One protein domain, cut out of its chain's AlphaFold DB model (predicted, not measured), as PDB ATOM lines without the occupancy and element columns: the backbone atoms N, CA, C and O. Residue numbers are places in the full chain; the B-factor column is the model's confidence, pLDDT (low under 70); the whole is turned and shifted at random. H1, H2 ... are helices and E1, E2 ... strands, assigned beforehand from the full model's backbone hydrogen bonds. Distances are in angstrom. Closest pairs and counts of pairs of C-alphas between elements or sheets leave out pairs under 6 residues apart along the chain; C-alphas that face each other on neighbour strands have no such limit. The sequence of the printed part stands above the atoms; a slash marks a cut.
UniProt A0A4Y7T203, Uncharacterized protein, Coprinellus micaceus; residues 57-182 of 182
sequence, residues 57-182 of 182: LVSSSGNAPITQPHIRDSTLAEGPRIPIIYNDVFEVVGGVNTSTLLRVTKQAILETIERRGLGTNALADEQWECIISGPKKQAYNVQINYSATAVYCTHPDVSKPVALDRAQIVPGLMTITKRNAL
ATOM      1  N   LEU A  57      41.200 -29.552  19.770       93.56
ATOM      2  CA  LEU A  57      40.568 -30.403  18.750       93.56
ATOM      3  C   LEU A  57      40.758 -31.865  19.127       93.56
ATOM      4  O   LEU A  57      41.845 -32.258  19.538       93.56
ATOM      5  N   VAL A  58      39.711 -32.667  18.958       95.38
ATOM      6  CA  VAL A  58      39.757 -34.116  19.177       95.38
ATOM      7  C   VAL A  58      39.269 -34.807  17.916       95.38
ATOM      8  O   VAL A  58      38.281 -34.388  17.311       95.38
ATOM      9  N   SER A  59      39.970 -35.857  17.513       96.94
ATOM     10  CA  SER A  59      39.599 -36.718  16.393       96.94
ATOM     11  C   SER A  59      39.949 -38.162  16.704       96.94
ATOM     12  O   SER A  59      40.864 -38.414  17.480       96.94
ATOM     13  N   SER A  60      39.226 -39.113  16.121       97.62
ATOM     14  CA  SER A  60      39.487 -40.533  16.334       97.62
ATOM     15  C   SER A  60      39.145 -41.362  15.103       97.62
ATOM     16  O   SER A  60      38.374 -40.936  14.235       97.62
ATOM     17  N   SER A  61      39.670 -42.584  15.054       97.19
ATOM     18  CA  SER A  61      39.292 -43.568  14.036       97.19
ATOM     19  C   SER A  61      37.843 -44.046  14.176       97.19
ATOM     20  O   SER A  61      37.327 -44.679  13.257       97.19
ATOM     21  N   GLY A  62      37.152 -43.724  15.274       94.06
ATOM     22  CA  GLY A  62      35.779 -44.131  15.576       94.06
ATOM     23  C   GLY A  62      35.666 -44.941  16.869       94.06
ATOM     24  O   GLY A  62      36.610 -45.039  17.647       94.06
ATOM     25  N   ASN A  63      34.484 -45.520  17.104       89.81
ATOM     26  CA  ASN A  63      34.168 -46.225  18.354       89.81
ATOM     27  C   ASN A  63      34.639 -47.685  18.388       89.81
ATOM     28  O   ASN A  63      34.836 -48.224  19.480       89.81
ATOM     29  N   ALA A  64      34.793 -48.307  17.218       93.12
ATOM     30  CA  ALA A  64      35.175 -49.705  17.063       93.12
ATOM     31  C   ALA A  64      36.593 -49.819  16.472       93.12
ATOM     32  O   ALA A  64      36.942 -48.995  15.619       93.12
ATOM     33  N   PRO A  65      37.382 -50.827  16.888       96.12
ATOM     34  CA  PRO A  65      38.632 -51.186  16.226       96.12
ATOM     35  C   PRO A  65      38.421 -51.526  14.748       96.12
ATOM     36  O   PRO A  65      37.376 -52.059  14.368       96.12
ATOM     37  N   ILE A  66      39.411 -51.215  13.915       96.00
ATOM     38  CA  ILE A  66      39.348 -51.406  12.465       96.00
ATOM     39  C   ILE A  66      40.545 -52.243  12.025       96.00
ATOM     40  O   ILE A  66      41.690 -51.899  12.301       96.00
ATOM     41  N   THR A  67      40.282 -53.305  11.269       93.69
ATOM     42  CA  THR A  67      41.323 -54.099  10.609       93.69
ATOM     43  C   THR A  67      41.271 -53.834   9.113       93.69
ATOM     44  O   THR A  67      40.203 -53.904   8.501       93.69
ATOM     45  N   GLN A  68      42.420 -53.514   8.516       90.62
ATOM     46  CA  GLN A  68      42.520 -53.342   7.069       90.62
ATOM     47  C   GLN A  68      42.169 -54.662   6.355       90.62
ATOM     48  O   GLN A  68      42.609 -55.715   6.819       90.62
ATOM     49  N   PRO A  69      41.437 -54.640   5.223       90.00
ATOM     50  CA  PRO A  69      41.023 -55.868   4.536       90.00
ATOM     51  C   PRO A  69      42.186 -56.826   4.240       90.00
ATOM     52  O   PRO A  69      42.146 -57.977   4.651       90.00
ATOM     53  N   HIS A  70      43.282 -56.320   3.663       88.25
ATOM     54  CA  HIS A  70      44.455 -57.135   3.327       88.25
ATOM     55  C   HIS A  70      45.131 -57.786   4.549       88.25
ATOM     56  O   HIS A  70      45.645 -58.895   4.432       88.25
ATOM     57  N   ILE A  71      45.106 -57.130   5.719       90.62
ATOM     58  CA  ILE A  71      45.609 -57.703   6.976       90.62
ATOM     59  C   ILE A  71      44.689 -58.826   7.433       90.62
ATOM     60  O   ILE A  71      45.162 -59.923   7.710       90.62
ATOM     61  N   ARG A  72      43.373 -58.584   7.466       89.31
ATOM     62  CA  ARG A  72      42.389 -59.598   7.869       89.31
ATOM     63  C   ARG A  72      42.513 -60.868   7.029       89.31
ATOM     64  O   ARG A  72      42.485 -61.956   7.588       89.31
ATOM     65  N   ASP A  73      42.691 -60.708   5.725       88.25
ATOM     66  CA  ASP A  73      42.729 -61.822   4.780       88.25
ATOM     67  C   ASP A  73      44.090 -62.558   4.792       88.25
ATOM     68  O   ASP A  73      44.166 -63.717   4.397       88.25
ATOM     69  N   SER A  74      45.159 -61.908   5.273       88.25
ATOM     70  CA  SER A  74      46.530 -62.459   5.316       88.25
ATOM     71  C   SER A  74      46.998 -62.889   6.710       88.25
ATOM     72  O   SER A  74      48.113 -63.399   6.848       88.25
ATOM     73  N   THR A  75      46.197 -62.646   7.752       89.56
ATOM     74  CA  THR A  75      46.548 -62.982   9.138       89.56
ATOM     75  C   THR A  75      46.458 -64.491   9.343       89.56
ATOM     76  O   THR A  75      45.430 -65.101   9.055       89.56
ATOM     77  N   LEU A  76      47.506 -65.095   9.905       84.38
ATOM     78  CA  LEU A  76      47.459 -66.502  10.305       84.38
ATOM     79  C   LEU A  76      46.633 -66.661  11.587       84.38
ATOM     80  O   LEU A  76      46.907 -65.995  12.585       84.38
ATOM     81  N   ALA A  77      45.648 -67.564  11.575       81.94
ATOM     82  CA  ALA A  77      44.767 -67.805  12.723       81.94
ATOM     83  C   ALA A  77      45.538 -68.273  13.973       81.94
ATOM     84  O   ALA A  77      45.277 -67.786  15.067       81.94
ATOM     85  N   GLU A  78      46.535 -69.140  13.782       83.62
ATOM     86  CA  GLU A  78      47.374 -69.721  14.846       83.62
ATOM     87  C   GLU A  78      48.600 -68.852  15.203       83.62
ATOM     88  O   GLU A  78      49.502 -69.285  15.919       83.62
ATOM     89  N   GLY A  79      48.686 -67.631  14.664       85.12
ATOM     90  CA  GLY A  79      49.809 -66.723  14.896       85.12
ATOM     91  C   GLY A  79      49.732 -65.972  16.234       85.12
ATOM     92  O   GLY A  79      48.657 -65.846  16.826       85.12
ATOM     93  N   PRO A  80      50.856 -65.399  16.712       90.06
ATOM     94  CA  PRO A  80      50.853 -64.559  17.905       90.06
ATOM     95  C   PRO A  80      49.928 -63.346  17.723       90.06
ATOM     96  O   PRO A  80      49.970 -62.663  16.698       90.06
ATOM     97  N   ARG A  81      49.114 -63.061  18.747       93.94
ATOM     98  CA  ARG A  81      48.268 -61.863  18.844       93.94
ATOM     99  C   ARG A  81      48.639 -61.090  20.098       93.94
ATOM    100  O   ARG A  81      48.317 -61.512  21.207       93.94
ATOM    101  N   ILE A  82      49.333 -59.971  19.929       95.19
ATOM    102  CA  ILE A  82      49.907 -59.216  21.046       95.19
ATOM    103  C   ILE A  82      49.222 -57.850  21.125       95.19
ATOM    104  O   ILE A  82      49.405 -57.035  20.221       95.19
ATOM    105  N   PRO A  83      48.435 -57.562  22.176       96.00
ATOM    106  CA  PRO A  83      47.831 -56.247  22.356       96.00
ATOM    107  C   PRO A  83      48.896 -55.161  22.544       96.00
ATOM    108  O   PRO A  83      49.806 -55.302  23.362       96.00
ATOM    109  N   ILE A  84      48.748 -54.057  21.817       94.50
ATOM    110  CA  ILE A  84      49.620 -52.887  21.858       94.50
ATOM    111  C   ILE A  84      48.796 -51.665  22.257       94.50
ATOM    112  O   ILE A  84      47.733 -51.403  21.696       94.50
ATOM    113  N   ILE A  85      49.329 -50.893  23.199       94.94
ATOM    114  CA  ILE A  85      48.889 -49.535  23.520       94.94
ATOM    115  C   ILE A  85      50.129 -48.657  23.424       94.94
ATOM    116  O   ILE A  85      51.168 -48.998  23.989       94.94
ATOM    117  N   TYR A  86      50.028 -47.551  22.701       95.75
ATOM    118  CA  TYR A  86      51.145 -46.670  22.407       95.75
ATOM    119  C   TYR A  86      50.702 -45.215  22.505       95.75
ATOM    120  O   TYR A  86      49.683 -44.838  21.923       95.75
ATOM    121  N   ASN A  87      51.470 -44.400  23.225       96.50
ATOM    122  CA  ASN A  87      51.185 -42.980  23.379       96.50
ATOM    123  C   ASN A  87      52.341 -42.167  22.798       96.50
ATOM    124  O   ASN A  87      53.505 -42.406  23.108       96.50
ATOM    125  N   ASP A  88      52.021 -41.189  21.962       96.25
ATOM    126  CA  ASP A  88      53.014 -40.342  21.307       96.25
ATOM    127  C   ASP A  88      52.616 -38.879  21.492       96.25
ATOM    128  O   ASP A  88      51.474 -38.496  21.225       96.25
ATOM    129  N   VAL A  89      53.541 -38.062  21.991       96.94
ATOM    130  CA  VAL A  89      53.302 -36.643  22.260       96.94
ATOM    131  C   VAL A  89      54.252 -35.801  21.426       96.94
ATOM    132  O   VAL A  89      55.472 -35.886  21.565       96.94
ATOM    133  N   PHE A  90      53.681 -34.928  20.605       97.25
ATOM    134  CA  PHE A  90      54.402 -34.023  19.725       97.25
ATOM    135  C   PHE A  90      54.220 -32.574  20.169       97.25
ATOM    136  O   PHE A  90      53.128 -32.141  20.541       97.25
ATOM    137  N   GLU A  91      55.292 -31.800  20.072       96.81
ATOM    138  CA  GLU A  91      55.246 -30.341  20.080       96.81
ATOM    139  C   GLU A  91      55.465 -29.870  18.641       96.81
ATOM    140  O   GLU A  91      56.431 -30.277  17.992       96.81
ATOM    141  N   VAL A  92      54.533 -29.076  18.115       96.62
ATOM    142  CA  VAL A  92      54.452 -28.776  16.682       96.62
ATOM    143  C   VAL A  92      54.190 -27.291  16.458       96.62
ATOM    144  O   VAL A  92      53.290 -26.728  17.070       96.62
ATOM    145  N   VAL A  93      54.931 -26.644  15.560       96.31
ATOM    146  CA  VAL A  93      54.738 -25.231  15.187       96.31
ATOM    147  C   VAL A  93      54.236 -25.093  13.746       96.31
ATOM    148  O   VAL A  93      54.392 -26.001  12.931       96.31
ATOM    149  N   GLY A  94      53.619 -23.947  13.441       93.50
ATOM    150  CA  GLY A  94      53.142 -23.569  12.103       93.50
ATOM    151  C   GLY A  94      51.777 -24.152  11.724       93.50
ATOM    152  O   GLY A  94      50.854 -23.392  11.438       93.50
ATOM    153  N   GLY A  95      51.618 -25.473  11.785       94.94
ATOM    154  CA  GLY A  95      50.372 -26.198  11.510       94.94
ATOM    155  C   GLY A  95      50.427 -27.627  12.054       94.94
ATOM    156  O   GLY A  95      51.453 -28.045  12.580       94.94
ATOM    157  N   VAL A  96      49.340 -28.390  11.936       96.69
ATOM    158  CA  VAL A  96      49.270 -29.787  12.402       96.69
ATOM    159  C   VAL A  96      48.681 -30.663  11.307       96.69
ATOM    160  O   VAL A  96      47.529 -30.489  10.912       96.69
ATOM    161  N   ASN A  97      49.467 -31.639  10.854       96.62
ATOM    162  CA  ASN A  97      49.038 -32.694   9.944       96.62
ATOM    163  C   ASN A  97      48.953 -34.024  10.702       96.62
ATOM    164  O   ASN A  97      49.912 -34.798  10.752       96.62
ATOM    165  N   THR A  98      47.786 -34.294  11.286       96.81
ATOM    166  CA  THR A  98      47.553 -35.496  12.100       96.81
ATOM    167  C   THR A  98      47.772 -36.784  11.319       96.81
ATOM    168  O   THR A  98      48.310 -37.737  11.869       96.81
ATOM    169  N   SER A  99      47.442 -36.829  10.025       96.81
ATOM    170  CA  SER A  99      47.693 -38.016   9.203       96.81
ATOM    171  C   SER A  99      49.179 -38.368   9.126       96.81
ATOM    172  O   SER A  99      49.535 -39.545   9.135       96.81
ATOM    173  N   THR A 100      50.048 -37.359   9.065       96.44
ATOM    174  CA  THR A 100      51.504 -37.554   9.065       96.44
ATOM    175  C   THR A 100      51.984 -38.045  10.424       96.44
ATOM    176  O   THR A 100      52.733 -39.016  10.484       96.44
ATOM    177  N   LEU A 101      51.501 -37.438  11.511       97.25
ATOM    178  CA  LEU A 101      51.847 -37.863  12.869       97.25
ATOM    179  C   LEU A 101      51.395 -39.307  13.142       97.25
ATOM    180  O   LEU A 101      52.191 -40.102  13.622       97.25
ATOM    181  N   LEU A 102      50.182 -39.690  12.731       97.56
ATOM    182  CA  LEU A 102      49.681 -41.065  12.853       97.56
ATOM    183  C   LEU A 102      50.537 -42.076  12.076       97.56
ATOM    184  O   LEU A 102      50.783 -43.167  12.582       97.56
ATOM    185  N   ARG A 103      51.004 -41.739  10.864       96.62
ATOM    186  CA  ARG A 103      51.921 -42.607  10.097       96.62
ATOM    187  C   ARG A 103      53.240 -42.802  10.835       96.62
ATOM    188  O   ARG A 103      53.695 -43.927  10.985       96.62
ATOM    189  N   VAL A 104      53.807 -41.709  11.339       95.56
ATOM    190  CA  VAL A 104      55.055 -41.706  12.112       95.56
ATOM    191  C   VAL A 104      54.911 -42.496  13.423       95.56
ATOM    192  O   VAL A 104      55.837 -43.201  13.827       95.56
ATOM    193  N   THR A 105      53.752 -42.428  14.080       96.69
ATOM    194  CA  THR A 105      53.433 -43.246  15.258       96.69
ATOM    195  C   THR A 105      53.288 -44.725  14.891       96.69
ATOM    196  O   THR A 105      53.940 -45.561  15.511       96.69
ATOM    197  N   LYS A 106      52.512 -45.068  13.852       96.00
ATOM    198  CA  LYS A 106      52.339 -46.460  13.394       96.00
ATOM    199  C   LYS A 106      53.673 -47.100  12.994       96.00
ATOM    200  O   LYS A 106      53.952 -48.225  13.399       96.00
ATOM    201  N   GLN A 107      54.516 -46.372  12.268       95.25
ATOM    202  CA  GLN A 107      55.854 -46.831  11.907       95.25
ATOM    203  C   GLN A 107      56.709 -47.117  13.150       95.25
ATOM    204  O   GLN A 107      57.308 -48.182  13.243       95.25
ATOM    205  N   ALA A 108      56.709 -46.227  14.147       94.94
ATOM    206  CA  ALA A 108      57.460 -46.445  15.386       94.94
ATOM    207  C   ALA A 108      56.971 -47.674  16.177       94.94
ATOM    208  O   ALA A 108      57.777 -48.359  16.815       94.94
ATOM    209  N   ILE A 109      55.668 -47.981  16.127       95.19
ATOM    210  CA  ILE A 109      55.112 -49.211  16.708       95.19
ATOM    211  C   ILE A 109      55.680 -50.439  15.987       95.19
ATOM    212  O   ILE A 109      56.187 -51.342  16.651       95.19
ATOM    213  N   LEU A 110      55.643 -50.461  14.651       93.94
ATOM    214  CA  LEU A 110      56.163 -51.571  13.842       93.94
ATOM    215  C   LEU A 110      57.672 -51.777  14.052       93.94
ATOM    216  O   LEU A 110      58.102 -52.895  14.325       93.94
ATOM    217  N   GLU A 111      58.462 -50.704  14.056       93.69
ATOM    218  CA  GLU A 111      59.898 -50.759  14.366       93.69
ATOM    219  C   GLU A 111      60.162 -51.278  15.789       93.69
ATOM    220  O   GLU A 111      61.146 -51.973  16.042       93.69
ATOM    221  N   THR A 112      59.293 -50.949  16.751       92.69
ATOM    222  CA  THR A 112      59.410 -51.452  18.128       92.69
ATOM    223  C   THR A 112      59.093 -52.942  18.207       92.69
ATOM    224  O   THR A 112      59.766 -53.665  18.943       92.69
ATOM    225  N   ILE A 113      58.084 -53.401  17.466       92.12
ATOM    226  CA  ILE A 113      57.714 -54.816  17.351       92.12
ATOM    227  C   ILE A 113      58.875 -55.623  16.763       92.12
ATOM    228  O   ILE A 113      59.275 -56.632  17.352       92.12
ATOM    229  N   GLU A 114      59.443 -55.144  15.656       91.56
ATOM    230  CA  GLU A 114      60.586 -55.761  14.984       91.56
ATOM    231  C   GLU A 114      61.801 -55.828  15.915       91.56
ATOM    232  O   GLU A 114      62.343 -56.904  16.160       91.56
ATOM    233  N   ARG A 115      62.172 -54.700  16.536       93.31
ATOM    234  CA  ARG A 115      63.316 -54.618  17.459       93.31
ATOM    235  C   ARG A 115      63.181 -55.541  18.668       93.31
ATOM    236  O   ARG A 115      64.183 -56.015  19.195       93.31
ATOM    237  N   ARG A 116      61.955 -55.764  19.142       92.88
ATOM    238  CA  ARG A 116      61.670 -56.665  20.265       92.88
ATOM    239  C   ARG A 116      61.560 -58.132  19.844       92.88
ATOM    240  O   ARG A 116      61.414 -58.974  20.724       92.88
ATOM    241  N   GLY A 117      61.618 -58.440  18.547       91.69
ATOM    242  CA  GLY A 117      61.565 -59.810  18.041       91.69
ATOM    243  C   GLY A 117      60.252 -60.522  18.366       91.69
ATOM    244  O   GLY A 117      60.255 -61.719  18.631       91.69
ATOM    245  N   LEU A 118      59.123 -59.805  18.370       88.81
ATOM    246  CA  LEU A 118      57.833 -60.346  18.828       88.81
ATOM    247  C   LEU A 118      57.175 -61.342  17.853       88.81
ATOM    248  O   LEU A 118      56.031 -61.736  18.071       88.81
ATOM    249  N   GLY A 119      57.846 -61.709  16.756       89.56
ATOM    250  CA  GLY A 119      57.316 -62.639  15.751       89.56
ATOM    251  C   GLY A 119      56.061 -62.137  15.025       89.56
ATOM    252  O   GLY A 119      55.320 -62.930  14.455       89.56
ATOM    253  N   THR A 120      55.804 -60.830  15.061       91.69
ATOM    254  CA  THR A 120      54.672 -60.157  14.408       91.69
ATOM    255  C   THR A 120      55.207 -59.104  13.439       91.69
ATOM    256  O   THR A 120      56.330 -58.628  13.598       91.69
ATOM    257  N   ASN A 121      54.437 -58.767  12.407       91.75
ATOM    258  CA  ASN A 121      54.874 -57.866  11.331       91.75
ATOM    259  C   ASN A 121      53.764 -56.933  10.812       91.75
ATOM    260  O   ASN A 121      53.982 -56.192   9.853       91.75
ATOM    261  N   ALA A 122      52.580 -56.965  11.423       93.69
ATOM    262  CA  ALA A 122      51.451 -56.132  11.041       93.69
ATOM    263  C   ALA A 122      50.570 -55.774  12.240       93.69
ATOM    264  O   ALA A 122      50.653 -56.403  13.300       93.69
ATOM    265  N   LEU A 123      49.710 -54.768  12.063       94.94
ATOM    266  CA  LEU A 123      48.727 -54.354  13.061       94.94
ATOM    267  C   LEU A 123      47.301 -54.669  12.586       94.94
ATOM    268  O   LEU A 123      46.878 -54.245  11.513       94.94
ATOM    269  N   ALA A 124      46.550 -55.380  13.420       94.62
ATOM    270  CA  ALA A 124      45.111 -55.579  13.306       94.62
ATOM    271  C   ALA A 124      44.381 -54.826  14.427       94.62
ATOM    272  O   ALA A 124      45.004 -54.346  15.372       94.62
ATOM    273  N   ASP A 125      43.054 -54.748  14.336       96.19
ATOM    274  CA  ASP A 125      42.170 -54.163  15.349       96.19
ATOM    275  C   ASP A 125      42.645 -52.764  15.785       96.19
ATOM    276  O   ASP A 125      42.714 -52.433  16.969       96.19
ATOM    277  N   GLU A 126      43.028 -51.946  14.805       97.12
ATOM    278  CA  GLU A 126      43.637 -50.642  15.025       97.12
ATOM    279  C   GLU A 126      42.589 -49.612  15.462       97.12
ATOM    280  O   GLU A 126      41.492 -49.509  14.901       97.12
ATOM    281  N   GLN A 127      42.951 -48.788  16.436       97.88
ATOM    282  CA  GLN A 127      42.173 -47.642  16.875       97.88
ATOM    283  C   GLN A 127      43.111 -46.517  17.298       97.88
ATOM    284  O   GLN A 127      44.143 -46.757  17.921       97.88
ATOM    285  N   TRP A 128      42.749 -45.283  16.963       98.00
ATOM    286  CA  TRP A 128      43.511 -44.118  17.386       98.00
ATOM    287  C   TRP A 128      42.608 -42.972  17.815       98.00
ATOM    288  O   TRP A 128      41.487 -42.813  17.325       98.00
ATOM    289  N   GLU A 129      43.139 -42.150  18.707       97.75
ATOM    290  CA  GLU A 129      42.608 -40.854  19.103       97.75
ATOM    291  C   GLU A 129      43.740 -39.829  19.026       97.75
ATOM    292  O   GLU A 129      44.871 -40.097  19.426       97.75
ATOM    293  N   CYS A 130      43.437 -38.656  18.484       97.88
ATOM    294  CA  CYS A 130      44.347 -37.533  18.403       97.88
ATOM    295  C   CYS A 130      43.719 -36.316  19.076       97.88
ATOM    296  O   CYS A 130      42.606 -35.904  18.727       97.88
ATOM    297  N   ILE A 131      44.465 -35.734  20.010       96.75
ATOM    298  CA  ILE A 131      44.097 -34.540  20.759       96.75
ATOM    299  C   ILE A 131      45.110 -33.447  20.426       96.75
ATOM    300  O   ILE A 131      46.297 -33.594  20.697       96.75
ATOM    301  N   ILE A 132      44.645 -32.339  19.857       96.19
ATOM    302  CA  ILE A 132      45.460 -31.163  19.540       96.19
ATOM    303  C   ILE A 132      45.087 -30.055  20.521       96.19
ATOM    304  O   ILE A 132      43.946 -29.599  20.534       96.19
ATOM    305  N   SER A 133      46.054 -29.593  21.306       94.81
ATOM    306  CA  SER A 133      45.904 -28.506  22.277       94.81
ATOM    307  C   SER A 133      46.746 -27.289  21.893       94.81
ATOM    308  O   SER A 133      47.882 -27.428  21.434       94.81
ATOM    309  N   GLY A 134      46.234 -26.083  22.155       87.88
ATOM    310  CA  GLY A 134      46.975 -24.826  21.987       87.88
ATOM    311  C   GLY A 134      46.518 -23.967  20.795       87.88
ATOM    312  O   GLY A 134      45.345 -24.022  20.431       87.88
ATOM    313  N   PRO A 135      47.398 -23.118  20.224       88.12
ATOM    314  CA  PRO A 135      48.844 -23.081  20.445       88.12
ATOM    315  C   PRO A 135      49.246 -22.344  21.736       88.12
ATOM    316  O   PRO A 135      48.729 -21.272  22.050       88.12
ATOM    317  N   LYS A 136      50.230 -22.881  22.468       88.06
ATOM    318  CA  LYS A 136      50.913 -22.227  23.598       88.06
ATOM    319  C   LYS A 136      52.305 -21.800  23.137       88.06
ATOM    320  O   LYS A 136      53.079 -22.639  22.701       88.06
ATOM    321  N   LYS A 137      52.633 -20.502  23.223       88.31
ATOM    322  CA  LYS A 137      53.893 -19.945  22.678       88.31
ATOM    323  C   LYS A 137      54.142 -20.381  21.215       88.31
ATOM    324  O   LYS A 137      55.234 -20.812  20.881       88.31
ATOM    325  N   GLN A 138      53.107 -20.301  20.369       89.56
ATOM    326  CA  GLN A 138      53.116 -20.714  18.950       89.56
ATOM    327  C   GLN A 138      53.254 -22.225  18.679       89.56
ATOM    328  O   GLN A 138      53.208 -22.626  17.518       89.56
ATOM    329  N   ALA A 139      53.341 -23.061  19.715       94.56
ATOM    330  CA  ALA A 139      53.394 -24.510  19.576       94.56
ATOM    331  C   ALA A 139      52.064 -25.174  19.957       94.56
ATOM    332  O   ALA A 139      51.475 -24.883  21.000       94.56
ATOM    333  N   TYR A 140      51.605 -26.094  19.121       96.19
ATOM    334  CA  TYR A 140      50.563 -27.058  19.434       96.19
ATOM    335  C   TYR A 140      51.172 -28.240  20.181       96.19
ATOM    336  O   TYR A 140      52.246 -28.723  19.824       96.19
ATOM    337  N   ASN A 141      50.469 -28.719  21.199       96.00
ATOM    338  CA  ASN A 141      50.747 -30.012  21.802       96.00
ATOM    339  C   ASN A 141      49.774 -31.026  21.198       96.00
ATOM    340  O   ASN A 141      48.562 -30.826  21.278       96.00
ATOM    341  N   VAL A 142      50.298 -32.063  20.556       97.31
ATOM    342  CA  VAL A 142      49.499 -33.099  19.904       97.31
ATOM    343  C   VAL A 142      49.759 -34.418  20.607       97.31
ATOM    344  O   VAL A 142      50.884 -34.906  20.590       97.31
ATOM    345  N   GLN A 143      48.727 -34.998  21.202       97.81
ATOM    346  CA  GLN A 143      48.776 -36.324  21.802       97.81
ATOM    347  C   GLN A 143      48.080 -37.320  20.877       97.81
ATOM    348  O   GLN A 143      46.952 -37.082  20.442       97.81
ATOM    349  N   ILE A 144      48.747 -38.431  20.592       97.94
ATOM    350  CA  ILE A 144      48.196 -39.578  19.877       97.94
ATOM    351  C   ILE A 144      48.149 -40.754  20.839       97.94
ATOM    352  O   ILE A 144      49.181 -41.180  21.352       97.94
ATOM    353  N   ASN A 145      46.950 -41.288  21.037       97.62
ATOM    354  CA  ASN A 145      46.723 -42.546  21.730       97.62
ATOM    355  C   ASN A 145      46.401 -43.589  20.658       97.62
ATOM    356  O   ASN A 145      45.391 -43.459  19.965       97.62
ATOM    357  N   TYR A 146      47.257 -44.590  20.494       97.62
ATOM    358  CA  TYR A 146      47.102 -45.647  19.499       97.62
ATOM    359  C   TYR A 146      46.972 -46.996  20.200       97.62
ATOM    360  O   TYR A 146      47.737 -47.313  21.110       97.62
ATOM    361  N   SER A 147      46.025 -47.813  19.763       97.25
ATOM    362  CA  SER A 147      45.880 -49.194  20.206       97.25
ATOM    363  C   SER A 147      45.707 -50.115  19.012       97.25
ATOM    364  O   SER A 147      45.058 -49.743  18.036       97.25
ATOM    365  N   ALA A 148      46.275 -51.309  19.091       97.06
ATOM    366  CA  ALA A 148      46.169 -52.321  18.050       97.06
ATOM    367  C   ALA A 148      46.455 -53.712  18.627       97.06
ATOM    368  O   ALA A 148      46.902 -53.849  19.765       97.06
ATOM    369  N   THR A 149      46.264 -54.738  17.812       96.12
ATOM    370  CA  THR A 149      46.784 -56.085  18.035       96.12
ATOM    371  C   THR A 149      47.902 -56.330  17.030       96.12
ATOM    372  O   THR A 149      47.654 -56.356  15.827       96.12
ATOM    373  N   ALA A 150      49.130 -56.515  17.501       95.19
ATOM    374  CA  ALA A 150      50.219 -56.964  16.650       95.19
ATOM    375  C   ALA A 150      49.984 -58.426  16.255       95.19
ATOM    376  O   ALA A 150      49.709 -59.271  17.112       95.19
ATOM    377  N   VAL A 151      50.072 -58.698  14.957       94.88
ATOM    378  CA  VAL A 151      49.808 -60.004  14.347       94.88
ATOM    379  C   VAL A 151      50.889 -60.348  13.332       94.88
ATOM    380  O   VAL A 151      51.633 -59.482  12.865       94.88
ATOM    381  N   TYR A 152      50.972 -61.626  12.977       93.19
ATOM    382  CA  TYR A 152      51.733 -62.062  11.816       93.19
ATOM    383  C   TYR A 152      50.827 -62.147  10.582       93.19
ATOM    384  O   TYR A 152      49.766 -62.775  10.617       93.19
ATOM    385  N   CYS A 153      51.264 -61.531   9.489       89.75
ATOM    386  CA  CYS A 153      50.640 -61.565   8.174       89.75
ATOM    387  C   CYS A 153      51.647 -62.018   7.118       89.75
ATOM    388  O   CYS A 153      52.827 -61.674   7.176       89.75
ATOM    389  N   THR A 154      51.174 -62.745   6.108       86.62
ATOM    390  CA  THR A 154      52.004 -63.134   4.952       86.62
ATOM    391  C   THR A 154      52.400 -61.940   4.080       86.62
ATOM    392  O   THR A 154      53.446 -61.969   3.438       86.62
ATOM    393  N   HIS A 155      51.600 -60.871   4.105       80.88
ATOM    394  CA  HIS A 155      51.891 -59.600   3.453       80.88
ATOM    395  C   HIS A 155      52.212 -58.528   4.507       80.88
ATOM    396  O   HIS A 155      51.422 -58.360   5.441       80.88
ATOM    397  N   PRO A 156      53.337 -57.800   4.383       69.88
ATOM    398  CA  PRO A 156      53.711 -56.767   5.346       69.88
ATOM    399  C   PRO A 156      52.741 -55.573   5.321       69.88
ATOM    400  O   PRO A 156      52.154 -55.246   4.288       69.88
ATOM    401  N   ASP A 157      52.586 -54.908   6.470       78.62
ATOM    402  CA  ASP A 157      51.690 -53.759   6.639       78.62
ATOM    403  C   ASP A 157      52.151 -52.552   5.798       78.62
ATOM    404  O   ASP A 157      53.296 -52.106   5.878       78.62
ATOM    405  N   VAL A 158      51.224 -51.959   5.039       77.88
ATOM    406  CA  VAL A 158      51.442 -50.750   4.216       77.88
ATOM    407  C   VAL A 158      51.699 -49.468   5.027       77.88
ATOM    408  O   VAL A 158      51.715 -48.371   4.467       77.88
ATOM    409  N   SER A 159      51.891 -49.567   6.346       80.56
ATOM    410  CA  SER A 159      52.204 -48.466   7.271       80.56
ATOM    411  C   SER A 159      51.215 -47.296   7.189       80.56
ATOM    412  O   SER A 159      51.498 -46.173   7.610       80.56
ATOM    413  N   LYS A 160      50.014 -47.551   6.656       90.44
ATOM    414  CA  LYS A 160      48.924 -46.583   6.547       90.44
ATOM    415  C   LYS A 160      47.956 -46.811   7.713       90.44
ATOM    416  O   LYS A 160      47.349 -47.881   7.780       90.44
ATOM    417  N   PRO A 161      47.784 -45.829   8.614       93.75
ATOM    418  CA  PRO A 161      46.781 -45.905   9.670       93.75
ATOM    419  C   PRO A 161      45.361 -46.052   9.113       93.75
ATOM    420  O   PRO A 161      45.043 -45.567   8.020       93.75
ATOM    421  N   VAL A 162      44.492 -46.697   9.883       95.75
ATOM    422  CA  VAL A 162      43.054 -46.791   9.586       95.75
ATOM    423  C   VAL A 162      42.364 -45.426   9.670       95.75
ATOM    424  O   VAL A 162      42.810 -44.543  10.398       95.75
ATOM    425  N   ALA A 163      41.260 -45.253   8.937       95.19
ATOM    426  CA  ALA A 163      40.349 -44.102   9.037       95.19
ATOM    427  C   ALA A 163      41.013 -42.704   8.973       95.19
ATOM    428  O   ALA A 163      40.588 -41.772   9.656       95.19
ATOM    429  N   LEU A 164      42.070 -42.543   8.166       95.06
ATOM    430  CA  LEU A 164      42.788 -41.267   8.021       95.06
ATOM    431  C   LEU A 164      41.904 -40.104   7.547       95.06
ATOM    432  O   LEU A 164      42.241 -38.955   7.814       95.06
ATOM    433  N   ASP A 165      40.794 -40.389   6.873       95.19
ATOM    434  CA  ASP A 165      39.771 -39.420   6.463       95.19
ATOM    435  C   ASP A 165      39.133 -38.675   7.649       95.19
ATOM    436  O   ASP A 165      38.628 -37.568   7.486       95.19
ATOM    437  N   ARG A 166      39.202 -39.250   8.857       95.88
ATOM    438  CA  ARG A 166      38.676 -38.654  10.097       95.88
ATOM    439  C   ARG A 166      39.692 -37.776  10.827       95.88
ATOM    440  O   ARG A 166      39.340 -37.123  11.811       95.88
ATOM    441  N   ALA A 167      40.948 -37.768  10.381       95.75
ATOM    442  CA  ALA A 167      42.006 -36.983  10.998       95.75
ATOM    443  C   ALA A 167      41.773 -35.485  10.773       95.75
ATOM    444  O   ALA A 167      41.566 -35.026   9.652       95.75
ATOM    445  N   GLN A 168      41.833 -34.713  11.854       93.69
ATOM    446  CA  GLN A 168      41.727 -33.258  11.779       93.69
ATOM    447  C   GLN A 168      43.069 -32.634  11.397       93.69
ATOM    448  O   GLN A 168      44.132 -33.181  11.689       93.69
ATOM    449  N   ILE A 169      43.017 -31.465  10.764       94.25
ATOM    450  CA  ILE A 169      44.190 -30.680  10.378       94.25
ATOM    451  C   ILE A 169      44.084 -29.283  10.978       94.25
ATOM    452  O   ILE A 169      43.012 -28.677  10.993       94.25
ATOM    453  N   VAL A 170      45.223 -28.753  11.416       94.56
ATOM    454  CA  VAL A 170      45.399 -27.316  11.627       94.56
ATOM    455  C   VAL A 170      46.193 -26.774  10.435       94.56
ATOM    456  O   VAL A 170      47.325 -27.223  10.235       94.56
ATOM    457  N   PRO A 171      45.636 -25.845   9.635       94.00
ATOM    458  CA  PRO A 171      46.320 -25.306   8.462       94.00
ATOM    459  C   PRO A 171      47.682 -24.694   8.804       94.00
ATOM    460  O   PRO A 171      47.832 -24.063   9.848       94.00
ATOM    461  N   GLY A 172      48.642 -24.840   7.892       93.81
ATOM    462  CA  GLY A 172      50.000 -24.312   8.027       93.81
ATOM    463  C   GLY A 172      51.068 -25.369   7.749       93.81
ATOM    464  O   GLY A 172      50.777 -26.564   7.678       93.81
ATOM    465  N   LEU A 173      52.315 -24.923   7.581       95.00
ATOM    466  CA  LEU A 173      53.453 -25.829   7.454       95.00
ATOM    467  C   LEU A 173      53.743 -26.457   8.818       95.00
ATOM    468  O   LEU A 173      54.044 -25.752   9.777       95.00
ATOM    469  N   MET A 174      53.643 -27.780   8.896       96.75
ATOM    470  CA  MET A 174      53.914 -28.522  10.118       96.75
ATOM    471  C   MET A 174      55.423 -28.638  10.350       96.75
ATOM    472  O   MET A 174      56.141 -29.174   9.507       96.75
ATOM    473  N   THR A 175      55.905 -28.210  11.515       97.19
ATOM    474  CA  THR A 175      57.278 -28.482  11.968       97.19
ATOM    475  C   THR A 175      57.245 -29.075  13.368       97.19
ATOM    476  O   THR A 175      56.770 -28.441  14.306       97.19
ATOM    477  N   ILE A 176      57.739 -30.304  13.509       96.81
ATOM    478  CA  ILE A 176      57.825 -31.001  14.797       96.81
ATOM    479  C   ILE A 176      59.066 -30.483  15.527       96.81
ATOM    480  O   ILE A 176      60.181 -30.664  15.046       96.81
ATOM    481  N   THR A 177      58.881 -29.836  16.676       96.50
ATOM    482  CA  THR A 177      59.984 -29.321  17.504       96.50
ATOM    483  C   THR A 177      60.404 -30.314  18.577       96.50
ATOM    484  O   THR A 177      61.571 -30.330  18.967       96.50
ATOM    485  N   LYS A 178      59.476 -31.152  19.058       95.88
ATOM    486  CA  LYS A 178      59.747 -32.239  20.012       95.88
ATOM    487  C   LYS A 178      58.828 -33.426  19.757       95.88
ATOM    488  O   LYS A 178      57.680 -33.245  19.350       95.88
ATOM    489  N   ARG A 179      59.316 -34.627  20.065       96.44
ATOM    490  CA  ARG A 179      58.544 -35.872  20.071       96.44
ATOM    491  C   ARG A 179      58.943 -36.703  21.283       96.44
ATOM    492  O   ARG A 179      60.128 -36.949  21.478       96.44
ATOM    493  N   ASN A 180      57.957 -37.149  22.050       91.31
ATOM    494  CA  ASN A 180      58.129 -38.049  23.182       91.31
ATOM    495  C   ASN A 180      57.188 -39.245  23.006       91.31
ATOM    496  O   ASN A 180      55.980 -39.108  23.193       91.31
ATOM    497  N   ALA A 181      57.758 -40.400  22.677       82.06
ATOM    498  CA  ALA A 181      57.054 -41.672  22.744       82.06
ATOM    499  C   ALA A 181      57.053 -42.166  24.199       82.06
ATOM    500  O   ALA A 181      58.124 -42.242  24.811       82.06
ATOM    501  N   LEU A 182      55.870 -42.454  24.746       61.72
ATOM    502  CA  LEU A 182      55.644 -42.862  26.140       61.72
ATOM    503  C   LEU A 182      55.177 -44.315  26.242       61.72
ATOM    504  O   LEU A 182      54.236 -44.696  25.504       61.72
TER     505      LEU A 182
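Overview. This is residues 57 to 182 of the 182 residues of an uncharacterized protein of Coprinellus micaceus (UniProt A0A4Y7T203). A long, twisted antiparallel sheet of five strands curls round one long helix, H2, which packs on one face of it. The small helix H1 sits near one end of the sheet, and the long stretch of residues 152 to 174 runs back along the sheet's length, past H2, to the edge strand E5. The printed part has 126 residues, in the order E1, H1, E2, H2, E3, E4, E5, and the sheet runs E1 E3 E4 E2 E5. The class is mixed, helices and strands; the whole is compact, with a radius of gyration of the C-alphas of 15.0 A, yet elongated, spanning 51 by 27 by 20 A.

Arrangement. Start at the inner strands E3, residues 122 to 136, and E4, residues 139 to 151, an antiparallel hairpin at 171 degrees; look for N 129 and O 145, 2.9 A apart, within hydrogen-bond range. E3 bends by 88 degrees at residue 125. Beside E3 is the edge strand E1, residues 57 to 60, antiparallel at 178 degrees, with N 59 and O 130 at 2.9 A. Beside E4 is E2, residues 82 to 93, antiparallel at 163 degrees, with N 86 and O 146 at 2.8 A. The other edge strand, E5, residues 175 to 181, is antiparallel to E2 at 149 degrees, with N 91 and O 178 at 2.9 A. H2, residues 98 to 115, is on the sheet in two layers, helix over one face, and the sheet curls round it; its closest C-alphas to E2 are those of Thr 105 and Asp 88, 6.7 A, and to E4 those of Leu 102 and Ile 144, 7.3 A. E2, H2 and E3 form a split strand-helix-strand unit, two strands running the same way with E4 between them, and its crossover is right-handed. H1, residues 69 to 74, only grazes the sheet; the closest C-alphas of H1 and E3 are those of Ile 71 and Ala 124, 6.7 A. H1 and H2 are apart. In both helices every O i to N i+4 pair is within hydrogen-bond range.

Along the chain. Find C-alpha 57 at (40.568, -30.403, 18.750), where E1 begins; H1 follows, 8.6 A long. E2 is 34.8 A long. Find C-alpha 98 at (47.553, -35.496, 12.100); from there H2 runs 25.4 A. E3 is 36.2 A and E4 36.1 A long. E5, 17.0 A, ends at C-alpha 181, (57.054, -41.672, 22.744).

Size, cuts and confidence. The two C-alphas farthest apart are those of Glu 78 and Lys 137, 50.8 A. The printed part has no cut and ends at the chain's last residue, 182. The link from E4 to E5, 23 residues, is long; residues 169 to 170 in it pair antiparallel with residues 96 to 97. The mean pLDDT of the printed part is 93.0, and residues 156 and 182 are under 70.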